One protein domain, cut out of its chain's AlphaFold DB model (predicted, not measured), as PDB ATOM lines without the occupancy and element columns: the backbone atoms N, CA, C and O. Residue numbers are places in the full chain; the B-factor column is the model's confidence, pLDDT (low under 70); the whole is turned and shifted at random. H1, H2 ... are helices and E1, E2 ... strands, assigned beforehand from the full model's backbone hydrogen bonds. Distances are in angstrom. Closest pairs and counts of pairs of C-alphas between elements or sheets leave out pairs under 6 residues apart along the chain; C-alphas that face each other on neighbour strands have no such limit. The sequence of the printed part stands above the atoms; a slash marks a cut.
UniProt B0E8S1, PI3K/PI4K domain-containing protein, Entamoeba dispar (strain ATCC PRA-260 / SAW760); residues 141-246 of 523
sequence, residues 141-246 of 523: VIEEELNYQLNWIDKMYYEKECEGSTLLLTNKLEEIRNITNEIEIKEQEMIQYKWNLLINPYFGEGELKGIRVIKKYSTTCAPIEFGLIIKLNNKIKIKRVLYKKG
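AT A GLANCE: This is residues 141 to 246 of the 523 residues of the protein "PI3K/PI4K domain-containing protein" of Entamoeba dispar (strain ATCC PRA-260 / SAW760) (UniProt B0E8S1). A strongly twisted sheet of five strands curls round one long helix, H1, which covers one face of it. Three long strands, E3, E4 and E5, make most of the sheet, two short ones, E1 and E2, extend it beyond E3, and the small helix H2 only grazes it. The printed part has 106 residues, with two named helices and five named strands in the order H1 E1 H2 E2 E3 E4 E5; the sheet runs E2 E1 E3 E4 E5 and is mixed. The class is mixed, helices and strands, and the whole is compact, with a radius of gyration of the C-alphas of 13.3 A and spans of 39 by 32 by 23 A.

HOW THE PARTS SIT: H1, residues 141 to 158, is on the sheet in two layers, a helix on one face of a sheet, and the sheet curls round it, with pairs of C-alphas within 10 A made by residues 149 to 157 of H1. Its closest C-alphas to E1, residues 166 to 168, are those of Trp 152 and Leu 167, 8.0 A apart. In H1, 13 of 14 O i to N i+4 pairs are within hydrogen-bond range; in H2, residues 173 to 177, every such pair is. H2 only grazes the sheet with residues 173 to 176, and it is apart from H1. E2, residues 190 to 192, is an edge strand parallel to E1, with N 168 and O 191 at 2.8 A. E1, H2 and E2 form a strand-helix-strand unit, two parallel neighbour strands with a helix between, whose crossover is right-handed. E3, residues 207 to 216, is antiparallel to E1, with N 167 and O 211 at 2.8 A, and bends by 52 degrees at residue 210. E4, residues 224 to 232, forms a hairpin with E3, with N 209 and O 229 at 2.8 A. E5, residues 235 to 245, is the other edge strand and forms a hairpin with E4, with N 228 and O 239 at 2.8 A. E3, E4 and E5 are a meander, each strand the antiparallel neighbour of the one before.

IN THESE COORDINATES: H1 begins at C-alpha 141 (129.547, 199.859, 121.087) and measures 26.2 A. E3 measures 25.0 A and begins at C-alpha 207 (136.907, 193.790, 106.668). E4 measures 24.3 A. E5 measures 31.1 A and ends at C-alpha 245 (123.407, 175.181, 116.839).

THE WHOLE: The C-alphas of Thr 220 and Asn 234, the two farthest apart, are 39.5 A apart. The printed part has no cut. The links from H2 to E2 and from E2 to E3 are long. Mean pLDDT of the printed part is 83.7; residues 171 to 189 are under 70.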
ATOM      1  N   VAL A 141     130.199 199.863 122.401       87.75
ATOM      2  CA  VAL A 141     129.547 199.859 121.087       87.75
ATOM      3  C   VAL A 141     129.961 198.619 120.288       87.75
ATOM      4  O   VAL A 141     129.110 197.946 119.723       87.75
ATOM      5  N   ILE A 142     131.247 198.256 120.295       88.69
ATOM      6  CA  ILE A 142     131.743 197.049 119.615       88.69
ATOM      7  C   ILE A 142     131.113 195.763 120.170       88.69
ATOM      8  O   ILE A 142     130.766 194.874 119.392       88.69
ATOM      9  N   GLU A 143     130.974 195.634 121.489       88.25
ATOM     10  CA  GLU A 143     130.338 194.464 122.103       88.25
ATOM     11  C   GLU A 143     128.852 194.375 121.755       88.25
ATOM     12  O   GLU A 143     128.379 193.310 121.357       88.25
ATOM     13  N   GLU A 144     128.124 195.487 121.847       88.94
ATOM     14  CA  GLU A 144     126.721 195.570 121.432       88.94
ATOM     15  C   GLU A 144     126.561 195.176 119.956       88.94
ATOM     16  O   GLU A 144     125.672 194.393 119.608       88.94
ATOM     17  N   GLU A 145     127.466 195.646 119.095       90.12
ATOM     18  CA  GLU A 145     127.488 195.320 117.671       90.12
ATOM     19  C   GLU A 145     127.831 193.849 117.384       90.12
ATOM     20  O   GLU A 145     127.265 193.243 116.464       90.12
ATOM     21  N   LEU A 146     128.735 193.246 118.158       90.94
ATOM     22  CA  LEU A 146     129.059 191.823 118.060       90.94
ATOM     23  C   LEU A 146     127.877 190.964 118.526       90.94
ATOM     24  O   LEU A 146     127.480 190.028 117.830       90.94
ATOM     25  N   ASN A 147     127.274 191.311 119.663       90.31
ATOM     26  CA  ASN A 147     126.093 190.639 120.198       90.31
ATOM     27  C   ASN A 147     124.918 190.718 119.226       90.31
ATOM     28  O   ASN A 147     124.215 189.729 119.026       90.31
ATOM     29  N   TYR A 148     124.728 191.860 118.561       92.44
ATOM     30  CA  TYR A 148     123.717 191.995 117.519       92.44
ATOM     31  C   TYR A 148     123.941 191.004 116.368       92.44
ATOM     32  O   TYR A 148     123.002 190.321 115.959       92.44
ATOM     33  N   GLN A 149     125.177 190.876 115.874       92.50
ATOM     34  CA  GLN A 149     125.508 189.913 114.816       92.50
ATOM     35  C   GLN A 149     125.252 188.467 115.255       92.50
ATOM     36  O   GLN A 149     124.637 187.704 114.510       92.50
ATOM     37  N   LEU A 150     125.689 188.091 116.461       91.75
ATOM     38  CA  LEU A 150     125.483 186.745 117.007       91.75
ATOM     39  C   LEU A 150     123.991 186.428 117.182       91.75
ATOM     40  O   LEU A 150     123.537 185.371 116.748       91.75
ATOM     41  N   ASN A 151     123.216 187.368 117.724       92.94
ATOM     42  CA  ASN A 151     121.766 187.231 117.874       92.94
ATOM     43  C   ASN A 151     121.054 187.145 116.520       92.94
ATOM     44  O   ASN A 151     120.070 186.420 116.384       92.94
ATOM     45  N   TRP A 152     121.537 187.867 115.504       94.38
ATOM     46  CA  TRP A 152     120.990 187.769 114.154       94.38
ATOM     47  C   TRP A 152     121.254 186.391 113.534       94.38
ATOM     48  O   TRP A 152     120.318 185.783 113.015       94.38
ATOM     49  N   ILE A 153     122.484 185.869 113.639       93.56
ATOM     50  CA  ILE A 153     122.832 184.505 113.198       93.56
ATOM     51  C   ILE A 153     121.920 183.482 113.885       93.56
ATOM     52  O   ILE A 153     121.337 182.627 113.215       93.56
ATOM     53  N   ASP A 154     121.750 183.606 115.202       92.62
ATOM     54  CA  ASP A 154     120.921 182.698 115.991       92.62
ATOM     55  C   ASP A 154     119.437 182.784 115.611       92.62
ATOM     56  O   ASP A 154     118.758 181.771 115.451       92.62
ATOM     57  N   LYS A 155     118.927 183.995 115.362       93.94
ATOM     58  CA  LYS A 155     117.560 184.198 114.874       93.94
ATOM     59  C   LYS A 155     117.322 183.455 113.558       93.94
ATOM     60  O   LYS A 155     116.304 182.775 113.429       93.94
ATOM     61  N   MET A 156     118.251 183.538 112.599       94.12
ATOM     62  CA  MET A 156     118.115 182.864 111.296       94.12
ATOM     63  C   MET A 156     117.979 181.340 111.428       94.12
ATOM     64  O   MET A 156     117.352 180.701 110.579       94.12
ATOM     65  N   TYR A 157     118.502 180.749 112.507       92.06
ATOM     66  CA  TYR A 157     118.336 179.328 112.811       92.06
ATOM     67  C   TYR A 157     116.878 178.917 113.033       92.06
ATOM     68  O   TYR A 157     116.471 177.831 112.616       92.06
ATOM     69  N   TYR A 158     116.061 179.788 113.618       91.69
ATOM     70  CA  TYR A 158     114.653 179.497 113.902       91.69
ATOM     71  C   TYR A 158     113.707 179.855 112.752       91.69
ATOM     72  O   TYR A 158     112.606 179.309 112.668       91.69
ATOM     73  N   GLU A 159     114.143 180.721 111.839       91.38
ATOM     74  CA  GLU A 159     113.352 181.124 110.678       91.38
ATOM     75  C   GLU A 159     113.185 179.964 109.683       91.38
ATOM     76  O   GLU A 159     114.137 179.249 109.356       91.38
ATOM     77  N   LYS A 160     111.957 179.749 109.197       88.00
ATOM     78  CA  LYS A 160     111.674 178.699 108.201       88.00
ATOM     79  C   LYS A 160     112.176 179.081 106.810       88.00
ATOM     80  O   LYS A 160     112.723 178.235 106.114       88.00
ATOM     81  N   GLU A 161     112.006 180.347 106.446       89.50
ATOM     82  CA  GLU A 161     112.401 180.923 105.161       89.50
ATOM     83  C   GLU A 161     113.452 182.003 105.421       89.50
ATOM     84  O   GLU A 161     113.127 183.169 105.617       89.50
ATOM     85  N   CYS A 162     114.722 181.600 105.504       90.31
ATOM     86  CA  CYS A 162     115.834 182.528 105.732       90.31
ATOM     87  C   CYS A 162     116.839 182.592 104.579       90.31
ATOM     88  O   CYS A 162     117.695 183.470 104.581       90.31
ATOM     89  N   GLU A 163     116.761 181.699 103.588       90.50
ATOM     90  CA  GLU A 163     117.691 181.689 102.453       90.50
ATOM     91  C   GLU A 163     117.615 182.997 101.657       90.50
ATOM     92  O   GLU A 163     116.541 183.402 101.226       90.50
ATOM     93  N   GLY A 164     118.760 183.660 101.463       86.44
ATOM     94  CA  GLY A 164     118.836 184.991 100.847       86.44
ATOM     95  C   GLY A 164     118.892 186.152 101.844       86.44
ATOM     96  O   GLY A 164     119.457 187.199 101.506       86.44
ATOM     97  N   SER A 165     118.437 185.947 103.088       90.44
ATOM     98  CA  SER A 165     118.480 186.973 104.136       90.44
ATOM     99  C   SER A 165     119.903 187.470 104.351       90.44
ATOM    100  O   SER A 165     120.846 186.682 104.493       90.44
ATOM    101  N   THR A 166     120.069 188.793 104.361       90.50
ATOM    102  CA  THR A 166     121.391 189.427 104.396       90.50
ATOM    103  C   THR A 166     121.453 190.503 105.476       90.50
ATOM    104  O   THR A 166     120.687 191.466 105.461       90.50
ATOM    105  N   LEU A 167     122.416 190.367 106.385       90.81
ATOM    106  CA  LEU A 167     122.830 191.408 107.315       90.81
ATOM    107  C   LEU A 167     123.985 192.200 106.700       90.81
ATOM    108  O   LEU A 167     125.110 191.709 106.614       90.81
ATOM    109  N   LEU A 168     123.714 193.425 106.261       89.19
ATOM    110  CA  LEU A 168     124.729 194.332 105.738       89.19
ATOM    111  C   LEU A 168     125.352 195.131 106.872       89.19
ATOM    112  O   LEU A 168     124.655 195.826 107.602       89.19
ATOM    113  N   LEU A 169     126.676 195.067 106.962       86.75
ATOM    114  CA  LEU A 169     127.482 195.669 108.019       86.75
ATOM    115  C   LEU A 169     128.143 196.986 107.572       86.75
ATOM    116  O   LEU A 169     129.170 197.408 108.093       86.75
ATOM    117  N   THR A 170     127.583 197.640 106.553       77.88
ATOM    118  CA  THR A 170     128.102 198.885 105.978       77.88
ATOM    119  C   THR A 170     126.970 199.830 105.607       77.88
ATOM    120  O   THR A 170     125.932 199.413 105.098       77.88
ATOM    121  N   ASN A 171     127.215 201.129 105.779       65.31
ATOM    122  CA  ASN A 171     126.285 202.182 105.363       65.31
ATOM    123  C   ASN A 171     126.395 202.494 103.860       65.31
ATOM    124  O   ASN A 171     125.595 203.251 103.316       65.31
ATOM    125  N   LYS A 172     127.407 201.949 103.175       69.00
ATOM    126  CA  LYS A 172     127.675 202.211 101.758       69.00
ATOM    127  C   LYS A 172     127.166 201.066 100.889       69.00
ATOM    128  O   LYS A 172     127.955 200.273 100.378       69.00
ATOM    129  N   LEU A 173     125.849 201.009 100.703       64.75
ATOM    130  CA  LEU A 173     125.179 200.074  99.783       64.75
ATOM    131  C   LEU A 173     125.824 200.053  98.387       64.75
ATOM    132  O   LEU A 173     125.930 198.998  97.769       64.75
ATOM    133  N   GLU A 174     126.284 201.206  97.896       65.19
ATOM    134  CA  GLU A 174     126.922 201.344  96.581       65.19
ATOM    135  C   GLU A 174     128.236 200.559  96.450       65.19
ATOM    136  O   GLU A 174     128.523 200.049  95.370       65.19
ATOM    137  N   GLU A 175     128.997 200.374  97.541       66.31
ATOM    138  CA  GLU A 175     130.190 199.511  97.521       66.31
ATOM    139  C   GLU A 175     129.808 198.038  97.275       66.31
ATOM    140  O   GLU A 175     130.629 197.283  96.762       66.31
ATOM    141  N   ILE A 176     128.566 197.643  97.595       63.59
ATOM    142  CA  ILE A 176     128.050 196.271  97.462       63.59
ATOM    143  C   ILE A 176     127.243 196.065  96.171       63.59
ATOM    144  O   ILE A 176     127.277 194.980  95.597       63.59
ATOM    145  N   ARG A 177     126.581 197.099  95.642       63.84
ATOM    146  CA  ARG A 177     125.776 197.027  94.401       63.84
ATOM    147  C   ARG A 177     126.572 196.701  93.128       63.84
ATOM    148  O   ARG A 177     126.004 196.216  92.159       63.84
ATOM    149  N   ASN A 178     127.887 196.909  93.114       56.84
ATOM    150  CA  ASN A 178     128.730 196.436  92.005       56.84
ATOM    151  C   ASN A 178     129.041 194.928  92.090       56.84
ATOM    152  O   ASN A 178     129.504 194.333  91.122       56.84
ATOM    153  N   ILE A 179     128.773 194.311  93.243       55.41
ATOM    154  CA  ILE A 179     129.055 192.908  93.583       55.41
ATOM    155  C   ILE A 179     127.811 192.034  93.372       55.41
ATOM    156  O   ILE A 179     127.927 190.848  93.078       55.41
ATOM    157  N   THR A 180     126.613 192.622  93.460       51.22
ATOM    158  CA  THR A 180     125.317 191.948  93.260       51.22
ATOM    159  C   THR A 180     125.130 191.319  91.877       51.22
ATOM    160  O   THR A 180     124.196 190.549  91.693       51.22
ATOM    161  N   ASN A 181     126.020 191.577  90.914       49.22
ATOM    162  CA  ASN A 181     126.008 190.872  89.630       49.22
ATOM    163  C   ASN A 181     126.379 189.380  89.756       49.22
ATOM    164  O   ASN A 181     125.974 188.597  88.905       49.22
ATOM    165  N   GLU A 182     127.111 188.971  90.802       49.78
ATOM    166  CA  GLU A 182     127.421 187.552  91.069       49.78
ATOM    167  C   GLU A 182     126.423 186.893  92.035       49.78
ATOM    168  O   GLU A 182     126.383 185.669  92.150       49.78
ATOM    169  N   ILE A 183     125.621 187.689  92.753       55.75
ATOM    170  CA  ILE A 183     124.765 187.203  93.834       55.75
ATOM    171  C   ILE A 183     123.496 188.037  93.870       55.75
ATOM    172  O   ILE A 183     123.518 189.207  94.251       55.75
ATOM    173  N   GLU A 184     122.376 187.416  93.520       57.59
ATOM    174  CA  GLU A 184     121.054 188.031  93.568       57.59
ATOM    175  C   GLU A 184     120.720 188.354  95.038       57.59
ATOM    176  O   GLU A 184     120.320 187.485  95.818       57.59
ATOM    177  N   ILE A 185     121.024 189.569  95.504       59.31
ATOM    178  CA  ILE A 185     120.595 190.054  96.820       59.31
ATOM    179  C   ILE A 185     119.190 190.621  96.630       59.31
ATOM    180  O   ILE A 185     119.016 191.653  95.981       59.31
ATOM    181  N   LYS A 186     118.180 189.947  97.184       60.56
ATOM    182  CA  LYS A 186     116.814 190.471  97.201       60.56
ATOM    183  C   LYS A 186     116.770 191.657  98.159       60.56
ATOM    184  O   LYS A 186     116.918 191.480  99.366       60.56
ATOM    185  N   GLU A 187     116.555 192.867  97.639       59.09
ATOM    186  CA  GLU A 187     116.586 194.085  98.465       59.09
ATOM    187  C   GLU A 187     115.557 194.068  99.618       59.09
ATOM    188  O   GLU A 187     115.757 194.727 100.634       59.09
ATOM    189  N   GLN A 188     114.486 193.278  99.486       54.47
ATOM    190  CA  GLN A 188     113.406 193.139 100.470       54.47
ATOM    191  C   GLN A 188     113.798 192.347 101.735       54.47
ATOM    192  O   GLN A 188     113.088 192.421 102.732       54.47
ATOM    193  N   GLU A 189     114.926 191.629 101.722       68.00
ATOM    194  CA  GLU A 189     115.389 190.758 102.821       68.00
ATOM    195  C   GLU A 189     116.696 191.272 103.465       68.00
ATOM    196  O   GLU A 189     117.425 190.530 104.132       68.00
ATOM    197  N   MET A 190     117.024 192.552 103.245       78.25
ATOM    198  CA  MET A 190     118.242 193.181 103.757       78.25
ATOM    199  C   MET A 190     117.991 193.951 105.051       78.25
ATOM    200  O   MET A 190     117.159 194.855 105.104       78.25
ATOM    201  N   ILE A 191     118.799 193.664 106.069       81.38
ATOM    202  CA  ILE A 191     118.889 194.473 107.286       81.38
ATOM    203  C   ILE A 191     120.226 195.202 107.257       81.38
ATOM    204  O   ILE A 191     121.277 194.578 107.127       81.38
ATOM    205  N   GLN A 192     120.193 196.528 107.368       81.56
ATOM    206  CA  GLN A 192     121.404 197.325 107.530       81.56
ATOM    207  C   GLN A 192     121.708 197.513 109.003       81.56
ATOM    208  O   GLN A 192     120.857 197.945 109.779       81.56
ATOM    209  N   TYR A 193     122.946 197.226 109.361       82.38
ATOM    210  CA  TYR A 193     123.478 197.440 110.686       82.38
ATOM    211  C   TYR A 193     124.869 198.049 110.563       82.38
ATOM    212  O   TYR A 193     125.663 197.665 109.709       82.38
ATOM    213  N   LYS A 194     125.174 199.051 111.380       82.88
ATOM    214  CA  LYS A 194     126.458 199.738 111.288       82.88
ATOM    215  C   LYS A 194     127.498 198.929 112.061       82.88
ATOM    216  O   LYS A 194     127.447 198.919 113.279       82.88
ATOM    217  N   TRP A 195     128.432 198.283 111.361       84.88
ATOM    218  CA  TRP A 195     129.649 197.736 111.968       84.88
ATOM    219  C   TRP A 195     130.749 198.775 111.830       84.88
ATOM    220  O   TRP A 195     131.193 199.088 110.721       84.88
ATOM    221  N   ASN A 196     131.149 199.375 112.947       80.69
ATOM    222  CA  ASN A 196     132.141 200.450 112.920       80.69
ATOM    223  C   ASN A 196     133.576 199.923 112.786       80.69
ATOM    224  O   ASN A 196     134.489 200.688 112.465       80.69
ATOM    225  N   LEU A 197     133.777 198.621 112.984       80.62
ATOM    226  CA  LEU A 197     135.077 197.984 112.855       80.62
ATOM    227  C   LEU A 197     135.370 197.555 111.418       80.62
ATOM    228  O   LEU A 197     134.589 196.891 110.745       80.62
ATOM    229  N   LEU A 198     136.584 197.846 110.962       83.38
ATOM    230  CA  LEU A 198     137.106 197.363 109.682       83.38
ATOM    231  C   LEU A 198     137.809 196.007 109.855       83.38
ATOM    232  O   LEU A 198     138.904 195.789 109.347       83.38
ATOM    233  N   ILE A 199     137.213 195.106 110.639       86.94
ATOM    234  CA  ILE A 199     137.798 193.807 110.996       86.94
ATOM    235  C   ILE A 199     136.714 192.732 110.950       86.94
ATOM    236  O   ILE A 199     135.585 192.959 111.383       86.94
ATOM    237  N   ASN A 200     137.063 191.556 110.434       89.25
ATOM    238  CA  ASN A 200     136.276 190.339 110.575       89.25
ATOM    239  C   ASN A 200     136.444 189.745 111.990       89.25
ATOM    240  O   ASN A 200     137.519 189.209 112.282       89.25
ATOM    241  N   PRO A 201     135.413 189.799 112.860       88.62
ATOM    242  CA  PRO A 201     135.528 189.334 114.242       88.62
ATOM    243  C   PRO A 201     135.695 187.813 114.346       88.62
ATOM    244  O   PRO A 201     136.155 187.312 115.367       88.62
ATOM    245  N   TYR A 202     135.352 187.069 113.293       90.69
ATOM    246  CA  TYR A 202     135.325 185.615 113.305       90.69
ATOM    247  C   TYR A 202     136.701 185.019 112.970       90.69
ATOM    248  O   TYR A 202     137.332 184.379 113.813       90.69
ATOM    249  N   PHE A 203     137.181 185.262 111.749       88.38
ATOM    250  CA  PHE A 203     138.393 184.628 111.206       88.38
ATOM    251  C   PHE A 203     139.558 185.609 111.001       88.38
ATOM    252  O   PHE A 203     140.592 185.219 110.476       88.38
ATOM    253  N   GLY A 204     139.410 186.891 111.360       81.69
ATOM    254  CA  GLY A 204     140.494 187.886 111.312       81.69
ATOM    255  C   GLY A 204     140.979 188.316 109.915       81.69
ATOM    256  O   GLY A 204     141.773 189.257 109.822       81.69
ATOM    257  N   GLU A 205     140.501 187.670 108.843       83.19
ATOM    258  CA  GLU A 205     140.789 188.004 107.440       83.19
ATOM    259  C   GLU A 205     139.878 189.148 106.957       83.19
ATOM    260  O   GLU A 205     138.654 188.995 106.924       83.19
ATOM    261  N   GLY A 206     140.482 190.270 106.543       88.25
ATOM    262  CA  GLY A 206     139.814 191.406 105.892       88.25
ATOM    263  C   GLY A 206     138.769 192.153 106.736       88.25
ATOM    264  O   GLY A 206     138.643 191.961 107.946       88.25
ATOM    265  N   GLU A 207     138.018 193.037 106.075       90.56
ATOM    266  CA  GLU A 207     136.907 193.790 106.668       90.56
ATOM    267  C   GLU A 207     135.584 193.063 106.399       90.56
ATOM    268  O   GLU A 207     135.239 192.824 105.238       90.56
ATOM    269  N   LEU A 208     134.804 192.754 107.437       91.62
ATOM    270  CA  LEU A 208     133.484 192.148 107.257       91.62
ATOM    271  C   LEU A 208     132.472 193.211 106.798       91.62
ATOM    272  O   LEU A 208     132.242 194.204 107.483       91.62
ATOM    273  N   LYS A 209     131.880 193.012 105.619       90.88
ATOM    274  CA  LYS A 209     130.884 193.910 105.008       90.88
ATOM    275  C   LYS A 209     129.458 193.397 105.113       90.88
ATOM    276  O   LYS A 209     128.525 194.187 104.985       90.88
ATOM    277  N   GLY A 210     129.280 192.105 105.353       91.50
ATOM    278  CA  GLY A 210     127.966 191.528 105.573       91.50
ATOM    279  C   GLY A 210     127.998 190.022 105.777       91.50
ATOM    280  O   GLY A 210     129.015 189.366 105.544       91.50
ATOM    281  N   ILE A 211     126.859 189.498 106.205       93.44
ATOM    282  CA  ILE A 211     126.610 188.082 106.451       93.44
ATOM    283  C   ILE A 211     125.338 187.718 105.691       93.44
ATOM    284  O   ILE A 211     124.308 188.365 105.864       93.44
ATOM    285  N   ARG A 212     125.398 186.697 104.839       91.81
ATOM    286  CA  ARG A 212     124.254 186.247 104.040       91.81
ATOM    287  C   ARG A 212     123.945 184.790 104.320       91.81
ATOM    288  O   ARG A 212     124.856 183.972 104.293       91.81
ATOM    289  N   VAL A 213     122.673 184.455 104.503       93.25
ATOM    290  CA  VAL A 213     122.217 183.063 104.501       93.25
ATOM    291  C   VAL A 213     122.276 182.536 103.068       93.25
ATOM    292  O   VAL A 213     121.586 183.044 102.181       93.25
ATOM    293  N   ILE A 214     123.112 181.528 102.833       90.44
ATOM    294  CA  ILE A 214     123.218 180.854 101.534       90.44
ATOM    295  C   ILE A 214     122.206 179.719 101.466       90.44
ATOM    296  O   ILE A 214     121.456 179.626 100.499       90.44
ATOM    297  N   LYS A 215     122.204 178.855 102.484       91.56
ATOM    298  CA  LYS A 215     121.433 177.615 102.470       91.56
ATOM    299  C   LYS A 215     121.108 177.151 103.879       91.56
ATOM    300  O   LYS A 215     121.970 177.205 104.754       91.56
ATOM    301  N   LYS A 216     119.910 176.612 104.086       92.25
ATOM    302  CA  LYS A 216     119.556 175.887 105.310       92.25
ATOM    303  C   LYS A 216     119.441 174.397 105.011       92.25
ATOM    304  O   LYS A 216     118.653 173.972 104.171       92.25
ATOM    305  N   TYR A 217     120.245 173.578 105.682       89.69
ATOM    306  CA  TYR A 217     120.216 172.132 105.473       89.69
ATOM    307  C   TYR A 217     119.015 171.505 106.193       89.69
ATOM    308  O   TYR A 217     118.679 171.887 107.307       89.69
ATOM    309  N   SER A 218     118.388 170.493 105.592       83.62
ATOM    310  CA  SER A 218     117.214 169.795 106.146       83.62
ATOM    311  C   SER A 218     117.560 168.631 107.093       83.62
ATOM    312  O   SER A 218     116.796 167.675 107.233       83.62
ATOM    313  N   THR A 219     118.733 168.658 107.731       77.56
ATOM    314  CA  THR A 219     119.154 167.603 108.670       77.56
ATOM    315  C   THR A 219     118.540 167.808 110.060       77.56
ATOM    316  O   THR A 219     117.939 168.843 110.329       77.56
ATOM    317  N   THR A 220     118.694 166.834 110.967       74.94
ATOM    318  CA  THR A 220     118.118 166.885 112.327       74.94
ATOM    319  C   THR A 220     118.495 168.158 113.092       74.94
ATOM    320  O   THR A 220     117.643 168.735 113.756       74.94
ATOM    321  N   CYS A 221     119.746 168.613 112.963       80.75
ATOM    322  CA  CYS A 221     120.234 169.845 113.594       80.75
ATOM    323  C   CYS A 221     120.155 171.068 112.664       80.75
ATOM    324  O   CYS A 221     120.648 172.128 113.032       80.75
ATOM    325  N   ALA A 222     119.595 170.913 111.459       88.50
ATOM    326  CA  ALA A 222     119.356 171.943 110.448       88.50
ATOM    327  C   ALA A 222     120.411 173.073 110.379       88.50
ATOM    328  O   ALA A 222     120.059 174.245 110.543       88.50
ATOM    329  N   PRO A 223     121.707 172.755 110.178       93.12
ATOM    330  CA  PRO A 223     122.751 173.765 110.159       93.12
ATOM    331  C   PRO A 223     122.531 174.752 109.011       93.12
ATOM    332  O   PRO A 223     121.911 174.423 107.993       93.12
ATOM    333  N   ILE A 224     123.052 175.965 109.177       95.44
ATOM    334  CA  ILE A 224     122.899 177.045 108.202       95.44
ATOM    335  C   ILE A 224     124.245 177.375 107.594       95.44
ATOM    336  O   ILE A 224     125.220 177.630 108.290       95.44
ATOM    337  N   GLU A 225     124.287 177.410 106.276       94.88
ATOM    338  CA  GLU A 225     125.407 177.948 105.539       94.88
ATOM    339  C   GLU A 225     125.293 179.465 105.420       94.88
ATOM    340  O   GLU A 225     124.317 179.987 104.872       94.88
ATOM    341  N   PHE A 226     126.326 180.163 105.875       94.94
ATOM    342  CA  PHE A 226     126.480 181.596 105.704       94.94
ATOM    343  C   PHE A 226     127.631 181.926 104.752       94.94
ATOM    344  O   PHE A 226     128.685 181.293 104.759       94.94
ATOM    345  N   GLY A 227     127.444 182.979 103.962       93.00
ATOM    346  CA  GLY A 227     128.498 183.663 103.228       93.00
ATOM    347  C   GLY A 227     128.923 184.917 103.977       93.00
ATOM    348  O   GLY A 227     128.142 185.861 104.095       93.00
ATOM    349  N   LEU A 228     130.163 184.940 104.461       93.12
ATOM    350  CA  LEU A 228     130.789 186.137 105.017       93.12
ATOM    351  C   LEU A 228     131.356 186.971 103.870       93.12
ATOM    352  O   LEU A 228     132.289 186.539 103.191       93.12
ATOM    353  N   ILE A 229     130.798 188.161 103.654       91.12
ATOM    354  CA  ILE A 229     131.241 189.097 102.619       91.12
ATOM    355  C   ILE A 229     132.421 189.884 103.185       91.12
ATOM    356  O   ILE A 229     132.243 190.748 104.044       91.12
ATOM    357  N   ILE A 230     133.628 189.584 102.716       90.81
ATOM    358  CA  ILE A 230     134.881 190.126 103.247       90.81
ATOM    359  C   ILE A 230     135.544 191.006 102.190       90.81
ATOM    360  O   ILE A 230     135.756 190.573 101.058       90.81
ATOM    361  N   LYS A 231     135.925 192.230 102.563       89.50
ATOM    362  CA  LYS A 231     136.761 193.119 101.746       89.50
ATOM    363  C   LYS A 231     138.229 192.940 102.135       89.50
ATOM    364  O   LYS A 231     138.608 193.209 103.271       89.50
ATOM    365  N   LEU A 232     139.057 192.518 101.185       89.12
ATOM    366  CA  LEU A 232     140.497 192.329 101.337       89.12
ATOM    367  C   LEU A 232     141.224 193.000 100.163       89.12
ATOM    368  O   LEU A 232     140.998 192.644  99.010       89.12
ATOM    369  N   ASN A 233     142.104 193.968 100.436       87.88
ATOM    370  CA  ASN A 233     142.895 194.672  99.410       87.88
ATOM    371  C   ASN A 233     142.047 195.220  98.242       87.88
ATOM    372  O   ASN A 233     142.387 195.033  97.075       87.88
ATOM    373  N   ASN A 234     140.910 195.854  98.556       82.81
ATOM    374  CA  ASN A 234     139.899 196.343  97.600       82.81
ATOM    375  C   ASN A 234     139.209 195.270  96.740       82.81
ATOM    376  O   ASN A 234     138.385 195.613  95.897       82.81
ATOM    377  N   LYS A 235     139.495 193.987  96.966       85.00
ATOM    378  CA  LYS A 235     138.738 192.872  96.403       85.00
ATOM    379  C   LYS A 235     137.728 192.389  97.425       85.00
ATOM    380  O   LYS A 235     137.959 192.494  98.627       85.00
ATOM    381  N   ILE A 236     136.614 191.863  96.945       84.25
ATOM    382  CA  ILE A 236     135.605 191.268  97.812       84.25
ATOM    383  C   ILE A 236     135.590 189.770  97.563       84.25
ATOM    384  O   ILE A 236     135.699 189.310  96.430       84.25
ATOM    385  N   LYS A 237     135.547 189.024  98.659       86.75
ATOM    386  CA  LYS A 237     135.583 187.569  98.711       86.75
ATOM    387  C   LYS A 237     134.442 187.108  99.598       86.75
ATOM    388  O   LYS A 237     134.105 187.773 100.577       86.75
ATOM    389  N   ILE A 238     133.891 185.944  99.281       87.56
ATOM    390  CA  ILE A 238     132.940 185.268 100.156       87.56
ATOM    391  C   ILE A 238     133.616 184.079 100.807       87.56
ATOM    392  O   ILE A 238     134.052 183.144 100.134       87.56
ATOM    393  N   LYS A 239     133.697 184.127 102.136       90.88
ATOM    394  CA  LYS A 239     134.100 182.982 102.950       90.88
ATOM    395  C   LYS A 239     132.837 182.252 103.392       90.88
ATOM    396  O   LYS A 239     132.005 182.825 104.091       90.88
ATOM    397  N   ARG A 240     132.680 181.009 102.934       92.56
ATOM    398  CA  ARG A 240     131.553 180.142 103.297       92.56
ATOM    399  C   ARG A 240     131.823 179.528 104.665       92.56
ATOM    400  O   ARG A 240     132.924 179.044 104.925       92.56
ATOM    401  N   VAL A 241     130.829 179.574 105.539       95.50
ATOM    402  CA  VAL A 241     130.909 179.046 106.901       95.50
ATOM    403  C   VAL A 241     129.617 178.320 107.238       95.50
ATOM    404  O   VAL A 241     128.542 178.705 106.788       95.50
ATOM    405  N   LEU A 242     129.718 177.267 108.035       95.56
ATOM    406  CA  LEU A 242     128.586 176.507 108.530       95.56
ATOM    407  C   LEU A 242     128.322 176.899 109.980       95.56
ATOM    408  O   LEU A 242     129.175 176.724 110.844       95.56
ATOM    409  N   TYR A 243     127.130 177.404 110.250       95.81
ATOM    410  CA  TYR A 243     126.619 177.584 111.594       95.81
ATOM    411  C   TYR A 243     125.915 176.308 112.055       95.81
ATOM    412  O   TYR A 243     124.938 175.867 111.438       95.81
ATOM    413  N   LYS A 244     126.407 175.723 113.148       94.00
ATOM    414  CA  LYS A 244     125.761 174.612 113.856       94.00
ATOM    415  C   LYS A 244     125.273 175.124 115.208       94.00
ATOM    416  O   LYS A 244     126.063 175.698 115.952       94.00
ATOM    417  N   LYS A 245     123.995 174.899 115.523       92.38
ATOM    418  CA  LYS A 245     123.407 175.181 116.839       92.38
ATOM    419  C   LYS A 245     123.186 173.880 117.607       92.38
ATOM    420  O   LYS A 245     122.816 172.875 117.006       92.38
ATOM    421  N   GLY A 246     123.385 173.915 118.922       89.38
ATOM    422  CA  GLY A 246     123.128 172.796 119.836       89.38
ATOM    423  C   GLY A 246     124.303 171.835 120.029       89.38
ATOM    424  O   GLY A 246     124.310 171.097 121.012       89.38
TER     425      GLY A 246